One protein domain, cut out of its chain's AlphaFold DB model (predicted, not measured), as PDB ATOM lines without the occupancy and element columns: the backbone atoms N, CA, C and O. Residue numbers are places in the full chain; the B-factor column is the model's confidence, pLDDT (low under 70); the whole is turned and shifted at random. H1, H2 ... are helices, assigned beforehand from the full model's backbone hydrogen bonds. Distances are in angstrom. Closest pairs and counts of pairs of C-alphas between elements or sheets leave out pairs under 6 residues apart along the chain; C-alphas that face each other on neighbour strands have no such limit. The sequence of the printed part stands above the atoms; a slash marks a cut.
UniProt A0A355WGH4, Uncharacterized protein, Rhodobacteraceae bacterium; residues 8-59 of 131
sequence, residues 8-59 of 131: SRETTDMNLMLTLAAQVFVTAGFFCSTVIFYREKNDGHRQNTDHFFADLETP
ATOM      1  N   SER A   8     247.354 375.336 292.898       75.81
ATOM      2  CA  SER A   8     247.647 373.988 292.375       75.81
ATOM      3  C   SER A   8     246.676 372.907 292.878       75.81
ATOM      4  O   SER A   8     246.449 371.914 292.188       75.81
ATOM      5  N   ARG A   9     246.063 373.105 294.055       77.62
ATOM      6  CA  ARG A   9     245.007 372.225 294.581       77.62
ATOM      7  C   ARG A   9     243.674 372.372 293.842       77.62
ATOM      8  O   ARG A   9     243.085 371.353 293.509       77.62
ATOM      9  N   GLU A  10     243.238 373.592 293.539       79.94
ATOM     10  CA  GLU A  10     242.000 373.853 292.783       79.94
ATOM     11  C   GLU A  10     242.104 373.324 291.349       79.94
ATOM     12  O   GLU A  10     241.166 372.720 290.841       79.94
ATOM     13  N   THR A  11     243.273 373.454 290.715       83.56
ATOM     14  CA  THR A  11     243.524 372.857 289.392       83.56
ATOM     15  C   THR A  11     243.469 371.327 289.434       83.56
ATOM     16  O   THR A  11     242.955 370.697 288.512       83.56
ATOM     17  N   THR A  12     243.977 370.717 290.509       81.94
ATOM     18  CA  THR A  12     243.933 369.256 290.682       81.94
ATOM     19  C   THR A  12     242.498 368.764 290.877       81.94
ATOM     20  O   THR A  12     242.100 367.785 290.247       81.94
ATOM     21  N   ASP A  13     241.712 369.461 291.697       83.50
ATOM     22  CA  ASP A  13     240.302 369.139 291.938       83.50
ATOM     23  C   ASP A  13     239.459 369.301 290.662       83.50
ATOM     24  O   ASP A  13     238.712 368.402 290.275       83.50
ATOM     25  N   MET A  14     239.684 370.384 289.914       86.62
ATOM     26  CA  MET A  14     239.009 370.623 288.640       86.62
ATOM     27  C   MET A  14     239.344 369.558 287.587       86.62
ATOM     28  O   MET A  14     238.452 369.108 286.869       86.62
ATOM     29  N   ASN A  15     240.595 369.091 287.528       88.31
ATOM     30  CA  ASN A  15     240.972 367.980 286.650       88.31
ATOM     31  C   ASN A  15     240.263 366.673 287.035       88.31
ATOM     32  O   ASN A  15     239.840 365.924 286.150       88.31
ATOM     33  N   LEU A  16     240.108 366.395 288.332       88.62
ATOM     34  CA  LEU A  16     239.401 365.205 288.806       88.62
ATOM     35  C   LEU A  16     237.907 365.271 288.461       88.62
ATOM     36  O   LEU A  16     237.372 364.320 287.888       88.62
ATOM     37  N   MET A  17     237.259 366.408 288.719       91.38
ATOM     38  CA  MET A  17     235.859 366.632 288.345       91.38
ATOM     39  C   MET A  17     235.643 366.509 286.836       91.38
ATOM     40  O   MET A  17     234.710 365.833 286.406       91.38
ATOM     41  N   LEU A  18     236.524 367.106 286.026       92.25
ATOM     42  CA  LEU A  18     236.436 367.040 284.569       92.25
ATOM     43  C   LEU A  18     236.606 365.606 284.056       92.25
ATOM     44  O   LEU A  18     235.862 365.177 283.179       92.25
ATOM     45  N   THR A  19     237.541 364.848 284.636       93.00
ATOM     46  CA  THR A  19     237.765 363.439 284.279       93.00
ATOM     47  C   THR A  19     236.544 362.583 284.615       93.00
ATOM     48  O   THR A  19     236.097 361.788 283.786       93.00
ATOM     49  N   LEU A  20     235.953 362.780 285.799       94.25
ATOM     50  CA  LEU A  20     234.730 362.089 286.209       94.25
ATOM     51  C   LEU A  20     233.544 362.445 285.306       94.25
ATOM     52  O   LEU A  20     232.828 361.557 284.843       94.25
ATOM     53  N   ALA A  21     233.357 363.730 285.008       94.19
ATOM     54  CA  ALA A  21     232.299 364.187 284.116       94.19
ATOM     55  C   ALA A  21     232.465 363.614 282.703       94.19
ATOM     56  O   ALA A  21     231.496 363.127 282.121       94.19
ATOM     57  N   ALA A  22     233.692 363.601 282.175       95.44
ATOM     58  CA  ALA A  22     233.993 363.040 280.865       95.44
ATOM     59  C   ALA A  22     233.679 361.540 280.801       95.44
ATOM     60  O   ALA A  22     233.010 361.109 279.862       95.44
ATOM     61  N   GLN A  23     234.084 360.743 281.800       95.62
ATOM     62  CA  GLN A  23     233.766 359.309 281.778       95.62
ATOM     63  C   GLN A  23     232.256 359.054 281.838       95.62
ATOM     64  O   GLN A  23     231.765 358.184 281.121       95.62
ATOM     65  N   VAL A  24     231.515 359.821 282.650       95.56
ATOM     66  CA  VAL A  24     230.061 359.675 282.804       95.56
ATOM     67  C   VAL A  24     229.385 360.057 281.498       95.56
ATOM     68  O   VAL A  24     228.532 359.324 281.016       95.56
ATOM     69  N   PHE A  25     229.813 361.160 280.887       96.31
ATOM     70  CA  PHE A  25     229.292 361.605 279.603       96.31
ATOM     71  C   PHE A  25     229.535 360.572 278.498       96.31
ATOM     72  O   PHE A  25     228.617 360.259 277.745       96.31
ATOM     73  N   VAL A  26     230.738 359.997 278.420       95.25
ATOM     74  CA  VAL A  26     231.070 358.983 277.409       95.25
ATOM     75  C   VAL A  26     230.278 357.696 277.632       95.25
ATOM     76  O   VAL A  26     229.673 357.185 276.692       95.25
ATOM     77  N   THR A  27     230.239 357.172 278.858       93.50
ATOM     78  CA  THR A  27     229.535 355.911 279.152       93.50
ATOM     79  C   THR A  27     228.020 356.052 279.049       93.50
ATOM     80  O   THR A  27     227.381 355.239 278.379       93.50
ATOM     81  N   ALA A  28     227.437 357.100 279.635       91.62
ATOM     82  CA  ALA A  28     226.006 357.365 279.517       91.62
ATOM     83  C   ALA A  28     225.620 357.717 278.076       91.62
ATOM     84  O   ALA A  28     224.618 357.219 277.572       91.62
ATOM     85  N   GLY A  29     226.430 358.521 277.382       93.19
ATOM     86  CA  GLY A  29     226.203 358.881 275.983       93.19
ATOM     87  C   GLY A  29     226.239 357.668 275.057       93.19
ATOM     88  O   GLY A  29     225.363 357.528 274.201       93.19
ATOM     89  N   PHE A  30     227.189 356.752 275.259       92.06
ATOM     90  CA  PHE A  30     227.238 355.480 274.539       92.06
ATOM     91  C   PHE A  30     225.980 354.643 274.804       92.06
ATOM     92  O   PHE A  30     225.325 354.218 273.855       92.06
ATOM     93  N   PHE A  31     225.585 354.477 276.069       89.94
ATOM     94  CA  PHE A  31     224.400 353.698 276.433       89.94
ATOM     95  C   PHE A  31     223.106 354.297 275.855       89.94
ATOM     96  O   PHE A  31     222.342 353.604 275.182       89.94
ATOM     97  N   CYS A  32     222.892 355.606 276.010       88.00
ATOM     98  CA  CYS A  32     221.762 356.308 275.397       88.00
ATOM     99  C   CYS A  32     221.757 356.151 273.872       88.00
ATOM    100  O   CYS A  32     220.705 355.915 273.278       88.00
ATOM    101  N   SER A  33     222.928 356.217 273.234       87.81
ATOM    102  CA  SER A  33     223.048 355.977 271.794       87.81
ATOM    103  C   SER A  33     222.634 354.551 271.431       87.81
ATOM    104  O   SER A  33     221.877 354.377 270.480       87.81
ATOM    105  N   THR A  34     223.040 353.532 272.197       83.00
ATOM    106  CA  THR A  34     222.628 352.143 271.920       83.00
ATOM    107  C   THR A  34     221.111 351.953 271.961       83.00
ATOM    108  O   THR A  34     220.587 351.243 271.111       83.00
ATOM    109  N   VAL A  35     220.395 352.652 272.849       80.88
ATOM    110  CA  VAL A  35     218.921 352.624 272.891       80.88
ATOM    111  C   VAL A  35     218.311 353.298 271.658       80.88
ATOM    112  O   VAL A  35     217.374 352.767 271.072       80.88
ATOM    113  N   ILE A  36     218.855 354.441 271.225       78.38
ATOM    114  CA  ILE A  36     218.352 355.178 270.050       78.38
ATOM    115  C   ILE A  36     218.614 354.410 268.743       78.38
ATOM    116  O   ILE A  36     217.787 354.435 267.830       78.38
ATOM    117  N   PHE A  37     219.759 353.733 268.637       78.56
ATOM    118  CA  PHE A  37     220.124 352.947 267.455       78.56
ATOM    119  C   PHE A  37     219.534 351.528 267.457       78.56
ATOM    120  O   PHE A  37     219.550 350.872 266.412       78.56
ATOM    121  N   TYR A  38     218.978 351.058 268.578       70.44
ATOM    122  CA  TYR A  38     218.281 349.778 268.650       70.44
ATOM    123  C   TYR A  38     216.954 349.842 267.876       70.44
ATOM    124  O   TYR A  38     216.063 350.636 268.175       70.44
ATOM    125  N   ARG A  39     216.819 349.009 266.837       63.69
ATOM    126  CA  ARG A  39     215.640 348.954 265.955       63.69
ATOM    127  C   ARG A  39     215.017 347.562 265.978       63.69
ATOM    128  O   ARG A  39     215.346 346.718 265.152       63.69
ATOM    129  N   GLU A  40     214.035 347.386 266.849       62.62
ATOM    130  CA  GLU A  40     213.274 346.142 267.052       62.62
ATOM    131  C   GLU A  40     212.594 345.598 265.776       62.62
ATOM    132  O   GLU A  40     212.463 344.395 265.579       62.62
ATOM    133  N   LYS A  41     212.220 346.476 264.834       59.00
ATOM    134  CA  LYS A  41     211.548 346.083 263.580       59.00
ATOM    135  C   LYS A  41     212.427 345.322 262.575       59.00
ATOM    136  O   LYS A  41     211.872 344.734 261.654       59.00
ATOM    137  N   ASN A  42     213.754 345.355 262.718       59.09
ATOM    138  CA  ASN A  42     214.692 344.636 261.841       59.09
ATOM    139  C   ASN A  42     215.295 343.393 262.517       59.09
ATOM    140  O   ASN A  42     216.277 342.844 262.019       59.09
ATOM    141  N   ASP A  43     214.733 342.959 263.646       63.22
ATOM    142  CA  ASP A  43     215.248 341.818 264.388       63.22
ATOM    143  C   ASP A  43     214.825 340.494 263.722       63.22
ATOM    144  O   ASP A  43     213.670 340.070 263.792       63.22
ATOM    145  N   GLY A  44     215.771 339.831 263.048       68.44
ATOM    146  CA  GLY A  44     215.572 338.506 262.442       68.44
ATOM    147  C   GLY A  44     215.314 337.396 263.469       68.44
ATOM    148  O   GLY A  44     214.931 336.290 263.087       68.44
ATOM    149  N   HIS A  45     215.484 337.695 264.760       68.31
ATOM    150  CA  HIS A  45     215.286 336.778 265.878       68.31
ATOM    151  C   HIS A  45     214.144 337.205 266.804       68.31
ATOM    152  O   HIS A  45     214.087 336.738 267.937       68.31
ATOM    153  N   ARG A  46     213.194 338.021 266.321       71.38
ATOM    154  CA  ARG A  46     212.071 338.554 267.115       71.38
ATOM    155  C   ARG A  46     211.347 337.505 267.968       71.38
ATOM    156  O   ARG A  46     210.978 337.784 269.093       71.38
ATOM    157  N   GLN A  47     211.208 336.280 267.463       74.19
ATOM    158  CA  GLN A  47     210.585 335.172 268.193       74.19
ATOM    159  C   GLN A  47     211.416 334.691 269.402       74.19
ATOM    160  O   GLN A  47     210.857 334.317 270.425       74.19
ATOM    161  N   ASN A  48     212.747 334.733 269.300       74.31
ATOM    162  CA  ASN A  48     213.670 334.428 270.395       74.31
ATOM    163  C   ASN A  48     213.734 335.589 271.401       74.31
ATOM    164  O   ASN A  48     213.839 335.362 272.601       74.31
ATOM    165  N   THR A  49     213.623 336.825 270.908       75.19
ATOM    166  CA  THR A  49     213.505 338.045 271.717       75.19
ATOM    167  C   THR A  49     212.206 338.043 272.533       75.19
ATOM    168  O   THR A  49     212.251 338.243 273.742       75.19
ATOM    169  N   ASP A  50     211.067 337.713 271.914       80.38
ATOM    170  CA  ASP A  50     209.770 337.581 272.595       80.38
ATOM    171  C   ASP A  50     209.815 336.479 273.676       80.38
ATOM    172  O   ASP A  50     209.322 336.682 274.784       80.38
ATOM    173  N   HIS A  51     210.455 335.335 273.394       80.31
ATOM    174  CA  HIS A  51     210.650 334.268 274.386       80.31
ATOM    175  C   HIS A  51     211.557 334.710 275.542       80.31
ATOM    176  O   HIS A  51     211.253 334.445 276.699       80.31
ATOM    177  N   PHE A  52     212.639 335.435 275.248       78.69
ATOM    178  CA  PHE A  52     213.535 335.998 276.259       78.69
ATOM    179  C   PHE A  52     212.815 336.991 277.185       78.69
ATOM    180  O   PHE A  52     213.045 336.979 278.392       78.69
ATOM    181  N   PHE A  53     211.926 337.829 276.642       80.12
ATOM    182  CA  PHE A  53     211.123 338.742 277.455       80.12
ATOM    183  C   PHE A  53     210.048 338.013 278.273       80.12
ATOM    184  O   PHE A  53     209.849 338.361 279.433       80.12
ATOM    185  N   ALA A  54     209.424 336.964 277.730       81.62
ATOM    186  CA  ALA A  54     208.510 336.111 278.492       81.62
ATOM    187  C   ALA A  54     209.219 335.386 279.657       81.62
ATOM    188  O   ALA A  54     208.669 335.321 280.758       81.62
ATOM    189  N   ASP A  55     210.448 334.907 279.436       79.25
ATOM    190  CA  ASP A  55     211.307 334.305 280.469       79.25
ATOM    191  C   ASP A  55     211.764 335.340 281.520       79.25
ATOM    192  O   ASP A  55     211.884 335.027 282.702       79.25
ATOM    193  N   LEU A  56     211.996 336.593 281.114       75.81
ATOM    194  CA  LEU A  56     212.308 337.706 282.024       75.81
ATOM    195  C   LEU A  56     211.120 338.110 282.905       75.81
ATOM    196  O   LEU A  56     211.312 338.482 284.062       75.81
ATOM    197  N   GLU A  57     209.907 338.096 282.350       77.88
ATOM    198  CA  GLU A  57     208.673 338.432 283.073       77.88
ATOM    199  C   GLU A  57     208.192 337.292 283.976       77.88
ATOM    200  O   GLU A  57     207.389 337.519 284.888       77.88
ATOM    201  N   THR A  58     208.684 336.068 283.762       77.56
ATOM    202  CA  THR A  58     208.376 334.956 284.654       77.56
ATOM    203  C   THR A  58     209.133 335.138 285.971       77.56
ATOM    204  O   THR A  58     210.360 335.250 285.982       77.56
ATOM    205  N   PRO A  59     208.433 335.178 287.121       65.38
ATOM    206  CA  PRO A  59     209.090 335.367 288.401       65.38
ATOM    207  C   PRO A  59     210.005 334.175 288.688       65.38
ATOM    208  O   PRO A  59     209.546 333.041 288.821       65.38
TER     209      PRO A  59
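This is residues 8 to 59 of the 131 residues of an uncharacterized protein of Rhodobacteraceae bacterium (UniProt A0A355WGH4). One long straight helix, H1, makes a long arm, and a much shorter helix, H2, turns off beyond its far end, so that the two form an uneven L with the link of residues 38 to 45 as its corner. There is no packed core, and the two helices are apart. The printed part has 52 residues with two named helices, H1 then H2 along the chain, and no named strand; the class is all helix. The whole is extended, with a radius of gyration of the C-alphas of 19.6 A, and the C-alphas span 59 by 29 by 10 A along their three main axes.

H1 runs from Ser 8 to Phe 37, 30 residues and 42.7 A from first to last C-alpha. It begins with C-alpha 8 at (247.647, 373.988, 292.375) and ends with C-alpha 37 at (220.124, 352.947, 267.455). H2 runs from Arg 46 to Glu 57, 12 residues and 16.3 A, and ends with C-alpha 57 at (208.673, 338.432, 283.073).

H1 and H2 are apart, with no C-alpha of the one within 8 A of the other. A short link of 8 residues joins them. Residues 8 to 39, of which 8 to 37 belong to H1, stand free. In H1 and H2 every O i to N i+4 pair is within hydrogen-bond range.

The two C-alphas farthest apart, those of Ser 8 and Gln 47, are 58.9 A apart. The printed part has no cut. The mean pLDDT of the printed part is 81.4; residues 39 to 45 and residue 59 are under 70.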